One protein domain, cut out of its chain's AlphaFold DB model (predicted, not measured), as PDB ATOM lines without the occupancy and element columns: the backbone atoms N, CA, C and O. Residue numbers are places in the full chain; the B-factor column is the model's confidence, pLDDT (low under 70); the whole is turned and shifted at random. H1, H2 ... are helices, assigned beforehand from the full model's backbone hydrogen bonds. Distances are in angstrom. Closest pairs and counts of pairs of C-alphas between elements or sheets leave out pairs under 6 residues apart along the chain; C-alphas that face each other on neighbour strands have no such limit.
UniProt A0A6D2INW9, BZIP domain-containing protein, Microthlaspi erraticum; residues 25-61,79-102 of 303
ATOM      1  N   TYR A  25      62.761  10.272  91.934       65.06
ATOM      2  CA  TYR A  25      62.708  10.411  93.391       65.06
ATOM      3  C   TYR A  25      62.335  11.817  93.897       65.06
ATOM      4  O   TYR A  25      62.027  11.970  95.078       65.06
ATOM      5  N   SER A  26      62.342  12.836  93.030       74.00
ATOM      6  CA  SER A  26      61.983  14.222  93.384       74.00
ATOM      7  C   SER A  26      60.595  14.653  92.887       74.00
ATOM      8  O   SER A  26      60.180  15.778  93.165       74.00
ATOM      9  N   LEU A  27      59.885  13.793  92.152       77.38
ATOM     10  CA  LEU A  27      58.627  14.129  91.482       77.38
ATOM     11  C   LEU A  27      57.397  13.938  92.387       77.38
ATOM     12  O   LEU A  27      57.282  12.982  93.156       77.38
ATOM     13  N   LYS A  28      56.416  14.832  92.254       77.50
ATOM     14  CA  LYS A  28      55.062  14.687  92.804       77.50
ATOM     15  C   LYS A  28      54.273  13.665  91.974       77.50
ATOM     16  O   LYS A  28      54.533  13.482  90.793       77.50
ATOM     17  N   LEU A  29      53.238  13.053  92.559       77.19
ATOM     18  CA  LEU A  29      52.433  12.000  91.909       77.19
ATOM     19  C   LEU A  29      51.924  12.370  90.499       77.19
ATOM     20  O   LEU A  29      52.015  11.560  89.582       77.19
ATOM     21  N   HIS A  30      51.434  13.601  90.319       75.38
ATOM     22  CA  HIS A  30      50.991  14.107  89.014       75.38
ATOM     23  C   HIS A  30      52.146  14.228  88.004       75.38
ATOM     24  O   HIS A  30      51.983  13.894  86.835       75.38
ATOM     25  N   GLU A  31      53.329  14.641  88.458       79.25
ATOM     26  CA  GLU A  31      54.522  14.759  87.619       79.25
ATOM     27  C   GLU A  31      55.031  13.368  87.215       79.25
ATOM     28  O   GLU A  31      55.307  13.152  86.041       79.25
ATOM     29  N   VAL A  32      55.056  12.391  88.135       74.38
ATOM     30  CA  VAL A  32      55.364  10.980  87.820       74.38
ATOM     31  C   VAL A  32      54.401  10.430  86.765       74.38
ATOM     32  O   VAL A  32      54.840   9.788  85.812       74.38
ATOM     33  N   GLN A  33      53.100  10.703  86.902       70.69
ATOM     34  CA  GLN A  33      52.090  10.253  85.946       70.69
ATOM     35  C   GLN A  33      52.299  10.860  84.551       70.69
ATOM     36  O   GLN A  33      52.182  10.139  83.564       70.69
ATOM     37  N   THR A  34      52.669  12.139  84.458       70.75
ATOM     38  CA  THR A  34      52.986  12.803  83.182       70.75
ATOM     39  C   THR A  34      54.314  12.318  82.586       70.75
ATOM     40  O   THR A  34      54.377  12.010  81.400       70.75
ATOM     41  N   HIS A  35      55.370  12.186  83.397       66.62
ATOM     42  CA  HIS A  35      56.687  11.731  82.943       66.62
ATOM     43  C   HIS A  35      56.648  10.289  82.423       66.62
ATOM     44  O   HIS A  35      57.135  10.010  81.327       66.62
ATOM     45  N   LEU A  36      56.036   9.381  83.184       69.25
ATOM     46  CA  LEU A  36      56.021   7.950  82.883       69.25
ATOM     47  C   LEU A  36      54.881   7.558  81.921       69.25
ATOM     48  O   LEU A  36      55.005   6.584  81.179       69.25
ATOM     49  N   GLY A  37      53.799   8.346  81.903       62.50
ATOM     50  CA  GLY A  37      52.643   8.231  81.010       62.50
ATOM     51  C   GLY A  37      52.764   9.026  79.705       62.50
ATOM     52  O   GLY A  37      51.745   9.324  79.085       62.50
ATOM     53  N   SER A  38      53.985   9.337  79.245       58.62
ATOM     54  CA  SER A  38      54.238   9.997  77.944       58.62
ATOM     55  C   SER A  38      53.672   9.236  76.723       58.62
ATOM     56  O   SER A  38      53.667   9.759  75.615       58.62
ATOM     57  N   SER A  39      53.153   8.016  76.914       60.09
ATOM     58  CA  SER A  39      52.367   7.246  75.940       60.09
ATOM     59  C   SER A  39      50.901   7.706  75.796       60.09
ATOM     60  O   SER A  39      50.153   7.111  75.021       60.09
ATOM     61  N   GLY A  40      50.466   8.727  76.545       62.41
ATOM     62  CA  GLY A  40      49.103   9.275  76.506       62.41
ATOM     63  C   GLY A  40      48.049   8.428  77.231       62.41
ATOM     64  O   GLY A  40      46.860   8.734  77.163       62.41
ATOM     65  N   LYS A  41      48.469   7.366  77.929       71.56
ATOM     66  CA  LYS A  41      47.605   6.447  78.685       71.56
ATOM     67  C   LYS A  41      47.786   6.660  80.199       71.56
ATOM     68  O   LYS A  41      48.914   6.889  80.639       71.56
ATOM     69  N   PRO A  42      46.728   6.555  81.027       76.25
ATOM     70  CA  PRO A  42      46.891   6.531  82.480       76.25
ATOM     71  C   PRO A  42      47.703   5.302  82.919       76.25
ATOM     72  O   PRO A  42      47.580   4.233  82.329       76.25
ATOM     73  N   LEU A  43      48.503   5.444  83.983       77.62
ATOM     74  CA  LEU A  43      49.457   4.417  84.446       77.62
ATOM     75  C   LEU A  43      48.847   3.015  84.577       77.62
ATOM     76  O   LEU A  43      49.479   2.040  84.182       77.62
ATOM     77  N   GLY A  44      47.619   2.933  85.094       76.88
ATOM     78  CA  GLY A  44      46.888   1.684  85.292       76.88
ATOM     79  C   GLY A  44      46.598   0.897  84.009       76.88
ATOM     80  O   GLY A  44      46.616  -0.331  84.038       76.88
ATOM     81  N   SER A  45      46.419   1.571  82.864       80.88
ATOM     82  CA  SER A  45      46.107   0.936  81.571       80.88
ATOM     83  C   SER A  45      47.327   0.656  80.688       80.88
ATOM     84  O   SER A  45      47.193   0.064  79.614       80.88
ATOM     85  N   MET A  46      48.521   1.061  81.120       85.44
ATOM     86  CA  MET A  46      49.775   0.674  80.478       85.44
ATOM     87  C   MET A  46      50.077  -0.796  80.803       85.44
ATOM     88  O   MET A  46      49.760  -1.255  81.900       85.44
ATOM     89  N   ASN A  47      50.660  -1.560  79.872       86.25
ATOM     90  CA  ASN A  47      51.105  -2.921  80.194       86.25
ATOM     91  C   ASN A  47      52.414  -2.892  81.006       86.25
ATOM     92  O   ASN A  47      53.137  -1.890  81.020       86.25
ATOM     93  N   LEU A  48      52.714  -3.982  81.713       87.69
ATOM     94  CA  LEU A  48      53.883  -4.043  82.598       87.69
ATOM     95  C   LEU A  48      55.217  -3.868  81.839       87.69
ATOM     96  O   LEU A  48      56.174  -3.329  82.387       87.69
ATOM     97  N   ASP A  49      55.275  -4.273  80.570       83.56
ATOM     98  CA  ASP A  49      56.457  -4.141  79.710       83.56
ATOM     99  C   ASP A  49      56.695  -2.686  79.238       83.56
ATOM    100  O   ASP A  49      57.811  -2.179  79.335       83.56
ATOM    101  N   GLU A  50      55.646  -1.969  78.817       84.62
ATOM    102  CA  GLU A  50      55.647  -0.522  78.537       84.62
ATOM    103  C   GLU A  50      56.014   0.274  79.800       84.62
ATOM    104  O   GLU A  50      56.813   1.207  79.715       84.62
ATOM    105  N   LEU A  51      55.508  -0.122  80.978       86.31
ATOM    106  CA  LEU A  51      55.868   0.502  82.254       86.31
ATOM    107  C   LEU A  51      57.367   0.367  82.543       86.31
ATOM    108  O   LEU A  51      58.030   1.378  82.773       86.31
ATOM    109  N   LEU A  52      57.915  -0.851  82.513       83.94
ATOM    110  CA  LEU A  52      59.336  -1.079  82.795       83.94
ATOM    111  C   LEU A  52      60.237  -0.376  81.769       83.94
ATOM    112  O   LEU A  52      61.222   0.254  82.150       83.94
ATOM    113  N   LYS A  53      59.865  -0.383  80.482       80.94
ATOM    114  CA  LYS A  53      60.553   0.386  79.429       80.94
ATOM    115  C   LYS A  53      60.516   1.890  79.686       80.94
ATOM    116  O   LYS A  53      61.539   2.548  79.490       80.94
ATOM    117  N   SER A  54      59.387   2.428  80.147       79.75
ATOM    118  CA  SER A  54      59.245   3.843  80.510       79.75
ATOM    119  C   SER A  54      60.132   4.196  81.713       79.75
ATOM    120  O   SER A  54      60.877   5.173  81.658       79.75
ATOM    121  N   VAL A  55      60.168   3.343  82.750       79.06
ATOM    122  CA  VAL A  55      61.039   3.523  83.930       79.06
ATOM    123  C   VAL A  55      62.520   3.483  83.534       79.06
ATOM    124  O   VAL A  55      63.264   4.403  83.868       79.06
ATOM    125  N   TRP A  56      62.953   2.475  82.770       74.44
ATOM    126  CA  TRP A  56      64.341   2.381  82.300       74.44
ATOM    127  C   TRP A  56      64.737   3.534  81.370       74.44
ATOM    128  O   TRP A  56      65.860   4.026  81.464       74.44
ATOM    129  N   SER A  57      63.832   4.004  80.509       69.81
ATOM    130  CA  SER A  57      64.094   5.160  79.639       69.81
ATOM    131  C   SER A  57      64.156   6.478  80.419       69.81
ATOM    132  O   SER A  57      64.923   7.365  80.052       69.81
ATOM    133  N   ALA A  58      63.401   6.617  81.514       64.75
ATOM    134  CA  ALA A  58      63.511   7.768  82.407       64.75
ATOM    135  C   ALA A  58      64.847   7.770  83.175       64.75
ATOM    136  O   ALA A  58      65.517   8.801  83.230       64.75
ATOM    137  N   GLU A  59      65.269   6.611  83.694       59.81
ATOM    138  CA  GLU A  59      66.535   6.426  84.425       59.81
ATOM    139  C   GLU A  59      67.770   6.640  83.518       59.81
ATOM    140  O   GLU A  59      68.756   7.254  83.927       59.81
ATOM    141  N   ALA A  60      67.714   6.183  82.260       57.28
ATOM    142  CA  ALA A  60      68.827   6.264  81.306       57.28
ATOM    143  C   ALA A  60      69.200   7.698  80.873       57.28
ATOM    144  O   ALA A  60      70.288   7.912  80.341       57.28
ATOM    145  N   ASN A  61      68.333   8.686  81.115       53.75
ATOM    146  CA  ASN A  61      68.548  10.092  80.760       53.75
ATOM    147  C   ASN A  61      69.244  10.905  81.877       53.75
ATOM    148  O   ASN A  61      68.999  12.107  82.020       53.75
ATOM    149  N   THR A  79      63.128 -11.153  81.949       52.06
ATOM    150  CA  THR A  79      62.075 -11.815  81.177       52.06
ATOM    151  C   THR A  79      60.909 -12.075  82.118       52.06
ATOM    152  O   THR A  79      60.845 -13.115  82.775       52.06
ATOM    153  N   LEU A  80      59.991 -11.110  82.191       59.12
ATOM    154  CA  LEU A  80      58.663 -11.330  82.748       59.12
ATOM    155  C   LEU A  80      58.091 -12.611  82.122       59.12
ATOM    156  O   LEU A  80      58.175 -12.756  80.894       59.12
ATOM    157  N   PRO A  81      57.484 -13.524  82.904       65.19
ATOM    158  CA  PRO A  81      56.756 -14.639  82.321       65.19
ATOM    159  C   PRO A  81      55.739 -14.092  81.314       65.19
ATOM    160  O   PRO A  81      55.110 -13.053  81.555       65.19
ATOM    161  N   ARG A  82      55.604 -14.771  80.169       63.75
ATOM    162  CA  ARG A  82      54.871 -14.276  78.985       63.75
ATOM    163  C   ARG A  82      53.426 -13.851  79.300       63.75
ATOM    164  O   ARG A  82      52.871 -12.998  78.609       63.75
ATOM    165  N   ASP A  83      52.873 -14.416  80.369       65.88
ATOM    166  CA  ASP A  83      51.536 -14.193  80.922       65.88
ATOM    167  C   ASP A  83      51.351 -12.820  81.596       65.88
ATOM    168  O   ASP A  83      50.237 -12.302  81.619       65.88
ATOM    169  N   PHE A  84      52.413 -12.219  82.150       71.56
ATOM    170  CA  PHE A  84      52.349 -10.935  82.870       71.56
ATOM    171  C   PHE A  84      52.749  -9.737  82.007       71.56
ATOM    172  O   PHE A  84      52.220  -8.649  82.199       71.56
ATOM    173  N   SER A  85      53.628  -9.930  81.016       78.25
ATOM    174  CA  SER A  85      54.072  -8.864  80.097       78.25
ATOM    175  C   SER A  85      52.908  -8.173  79.365       78.25
ATOM    176  O   SER A  85      52.972  -6.972  79.110       78.25
ATOM    177  N   LYS A  86      51.833  -8.916  79.066       79.25
ATOM    178  CA  LYS A  86      50.637  -8.402  78.378       79.25
ATOM    179  C   LYS A  86      49.596  -7.765  79.301       79.25
ATOM    180  O   LYS A  86      48.707  -7.088  78.794       79.25
ATOM    181  N   LYS A  87      49.666  -8.009  80.613       87.56
ATOM    182  CA  LYS A  87      48.690  -7.484  81.573       87.56
ATOM    183  C   LYS A  87      48.927  -6.000  81.810       87.56
ATOM    184  O   LYS A  87      50.069  -5.538  81.871       87.56
ATOM    185  N   THR A  88      47.833  -5.273  81.964       89.88
ATOM    186  CA  THR A  88      47.832  -3.883  82.419       89.88
ATOM    187  C   THR A  88      48.283  -3.787  83.878       89.88
ATOM    188  O   THR A  88      48.160  -4.741  84.650       89.88
ATOM    189  N   VAL A  89      48.812  -2.633  84.282       87.69
ATOM    190  CA  VAL A  89      49.228  -2.384  85.672       87.69
ATOM    191  C   VAL A  89      48.053  -2.565  86.642       87.69
ATOM    192  O   VAL A  89      48.231  -3.169  87.698       87.69
ATOM    193  N   ASP A  90      46.843  -2.143  86.260       87.25
ATOM    194  CA  ASP A  90      45.623  -2.363  87.042       87.25
ATOM    195  C   ASP A  90      45.241  -3.848  87.133       87.25
ATOM    196  O   ASP A  90      44.735  -4.282  88.165       87.25
ATOM    197  N   GLU A  91      45.465  -4.656  86.092       87.88
ATOM    198  CA  GLU A  91      45.271  -6.114  86.157       87.88
ATOM    199  C   GLU A  91      46.253  -6.770  87.121       87.88
ATOM    200  O   GLU A  91      45.826  -7.504  88.005       87.88
ATOM    201  N   VAL A  92      47.547  -6.457  87.016       87.94
ATOM    202  CA  VAL A  92      48.566  -7.004  87.925       87.94
ATOM    203  C   VAL A  92      48.298  -6.571  89.371       87.94
ATOM    204  O   VAL A  92      48.407  -7.383  90.289       87.94
ATOM    205  N   TRP A  93      47.882  -5.321  89.592       85.38
ATOM    206  CA  TRP A  93      47.513  -4.836  90.921       85.38
ATOM    207  C   TRP A  93      46.253  -5.522  91.469       85.38
ATOM    208  O   TRP A  93      46.226  -5.890  92.645       85.38
ATOM    209  N   ARG A  94      45.227  -5.760  90.635       87.56
ATOM    210  CA  ARG A  94      44.048  -6.547  91.035       87.56
ATOM    211  C   ARG A  94      44.408  -7.992  91.360       87.56
ATOM    212  O   ARG A  94      43.928  -8.481  92.374       87.56
ATOM    213  N   ASP A  95      45.257  -8.641  90.567       84.06
ATOM    214  CA  ASP A  95      45.697 -10.021  90.806       84.06
ATOM    215  C   ASP A  95      46.416 -10.139  92.163       84.06
ATOM    216  O   ASP A  95      46.053 -10.981  92.980       84.06
ATOM    217  N   ILE A  96      47.358  -9.233  92.462       85.00
ATOM    218  CA  ILE A  96      48.069  -9.169  93.758       85.00
ATOM    219  C   ILE A  96      47.100  -8.963  94.934       85.00
ATOM    220  O   ILE A  96      47.340  -9.443  96.044       85.00
ATOM    221  N   GLN A  97      46.014  -8.221  94.723       80.56
ATOM    222  CA  GLN A  97      45.004  -7.990  95.751       80.56
ATOM    223  C   GLN A  97      44.039  -9.182  95.884       80.56
ATOM    224  O   GLN A  97      43.654  -9.500  97.004       80.56
ATOM    225  N   GLN A  98      43.696  -9.880  94.797       70.62
ATOM    226  CA  GLN A  98      42.893 -11.111  94.836       70.62
ATOM    227  C   GLN A  98      43.645 -12.280  95.483       70.62
ATOM    228  O   GLN A  98      43.041 -13.042  96.232       70.62
ATOM    229  N   ASP A  99      44.957 -12.385  95.282       66.12
ATOM    230  CA  ASP A  99      45.788 -13.424  95.911       66.12
ATOM    231  C   ASP A  99      45.835 -13.273  97.450       66.12
ATOM    232  O   ASP A  99      45.867 -14.253  98.193       66.12
ATOM    233  N   LYS A 100      45.719 -12.034  97.957       58.56
ATOM    234  CA  LYS A 100      45.602 -11.731  99.399       58.56
ATOM    235  C   LYS A 100      44.210 -11.973  99.990       58.56
ATOM    236  O   LYS A 100      44.094 -12.127 101.204       58.56
ATOM    237  N   TYR A 101      43.166 -11.987  99.164       56.22
ATOM    238  CA  TYR A 101      41.779 -12.247  99.563       56.22
ATOM    239  C   TYR A 101      41.274 -13.477  98.802       56.22
ATOM    240  O   TYR A 101      40.460 -13.364  97.888       56.22
ATOM    241  N   GLY A 102      41.829 -14.638  99.172       51.56
ATOM    242  CA  GLY A 102      41.817 -15.870  98.382       51.56
ATOM    243  C   GLY A 102      40.495 -16.197  97.678       51.56
ATOM    244  O   GLY A 102      39.447 -16.350  98.309       51.56
TER     245      GLY A 102
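What this domain is: This is residues 25 to 61 and 79 to 102 of the 303 residues of the protein "BZIP domain-containing protein" of Microthlaspi erraticum (UniProt A0A6D2INW9). Four helices are strung out in a loose, elongated chain rather than gathered into a bundle: H1 stands crosswise to H2 with its last residue by the middle of H2, and at the beginning of H2 the short H3 and the first residue of H4 come near. From there H4 leads away from the rest, and residues 94 to 102, of which 94 to 100 belong to H4, stick out as an arm. The printed part has 61 residues with four named helices in the order H1, H2, H3, H4 and no named strand; the class is all helix, with 36 of the 61 printed residues in helices. It is only just loose, close to compact, with a radius of gyration of the C-alphas of 12.8 A, and it spans 39 by 25 by 21 A.

How they stand to each other: H1, residues 29 to 36, touches H2, residues 48 to 59, where the closest C-alphas, those of Leu 36 and Ser 54, are 5.7 A apart. Their lines are about perpendicular, at 86 degrees. H2 only just touches H3, residues 82 to 85, with 3 pairs of C-alphas within 8 A and with residues 48 to 49 alone; the closest C-alphas are those of Asp 49 and Ser 85, at 5.3 A. H4, residues 89 to 100, is close to H2 but not clearly touching: the closest C-alphas, those of Leu 48 and Val 89, are 5.8 A apart. H2 and H4 run opposite ways at a steep tilt of 65 degrees. H3 and H4 are also close but not clearly touching, with the closest C-alphas, those of Phe 84 and Val 92, 7.4 A apart. H1 is apart from H3 and from H4. In H1 and H2 every O i to N i+4 pair is within hydrogen-bond range, in H4 7 of 8 are, and H3 is too short for such a pair.

Where its parts are: H1 runs from Leu 29, C-alpha at (52.433, 12.000, 91.909), to Leu 36 and is 10.5 A long. H2 runs from Leu 48, C-alpha at (53.883, -4.043, 82.598), to Glu 59, 16.5 A. H3 runs from Arg 82 to Ser 85, 5.6 A. H4 runs from Val 89 to Lys 100, C-alpha at (45.602, -11.731, 99.399), 17.0 A.

The domain as a whole: The two C-alphas farthest apart, those of Asn 61 and Gly 102, are 41.2 A from each other. Residues 62 to 78 are not printed, and C-alphas 61 and 79 are 22.8 A apart across this cut, which lies in the link from H2 to H3. The link from H1 to H2, 11 residues, is long; that from H3 to H4, 3 residues, is tight. The mean pLDDT of the printed part is 73.9, and 21 residues are under 70: residue 25 and residues 35 to 40, 57 to 61, 79 to 83 and 99 to 102.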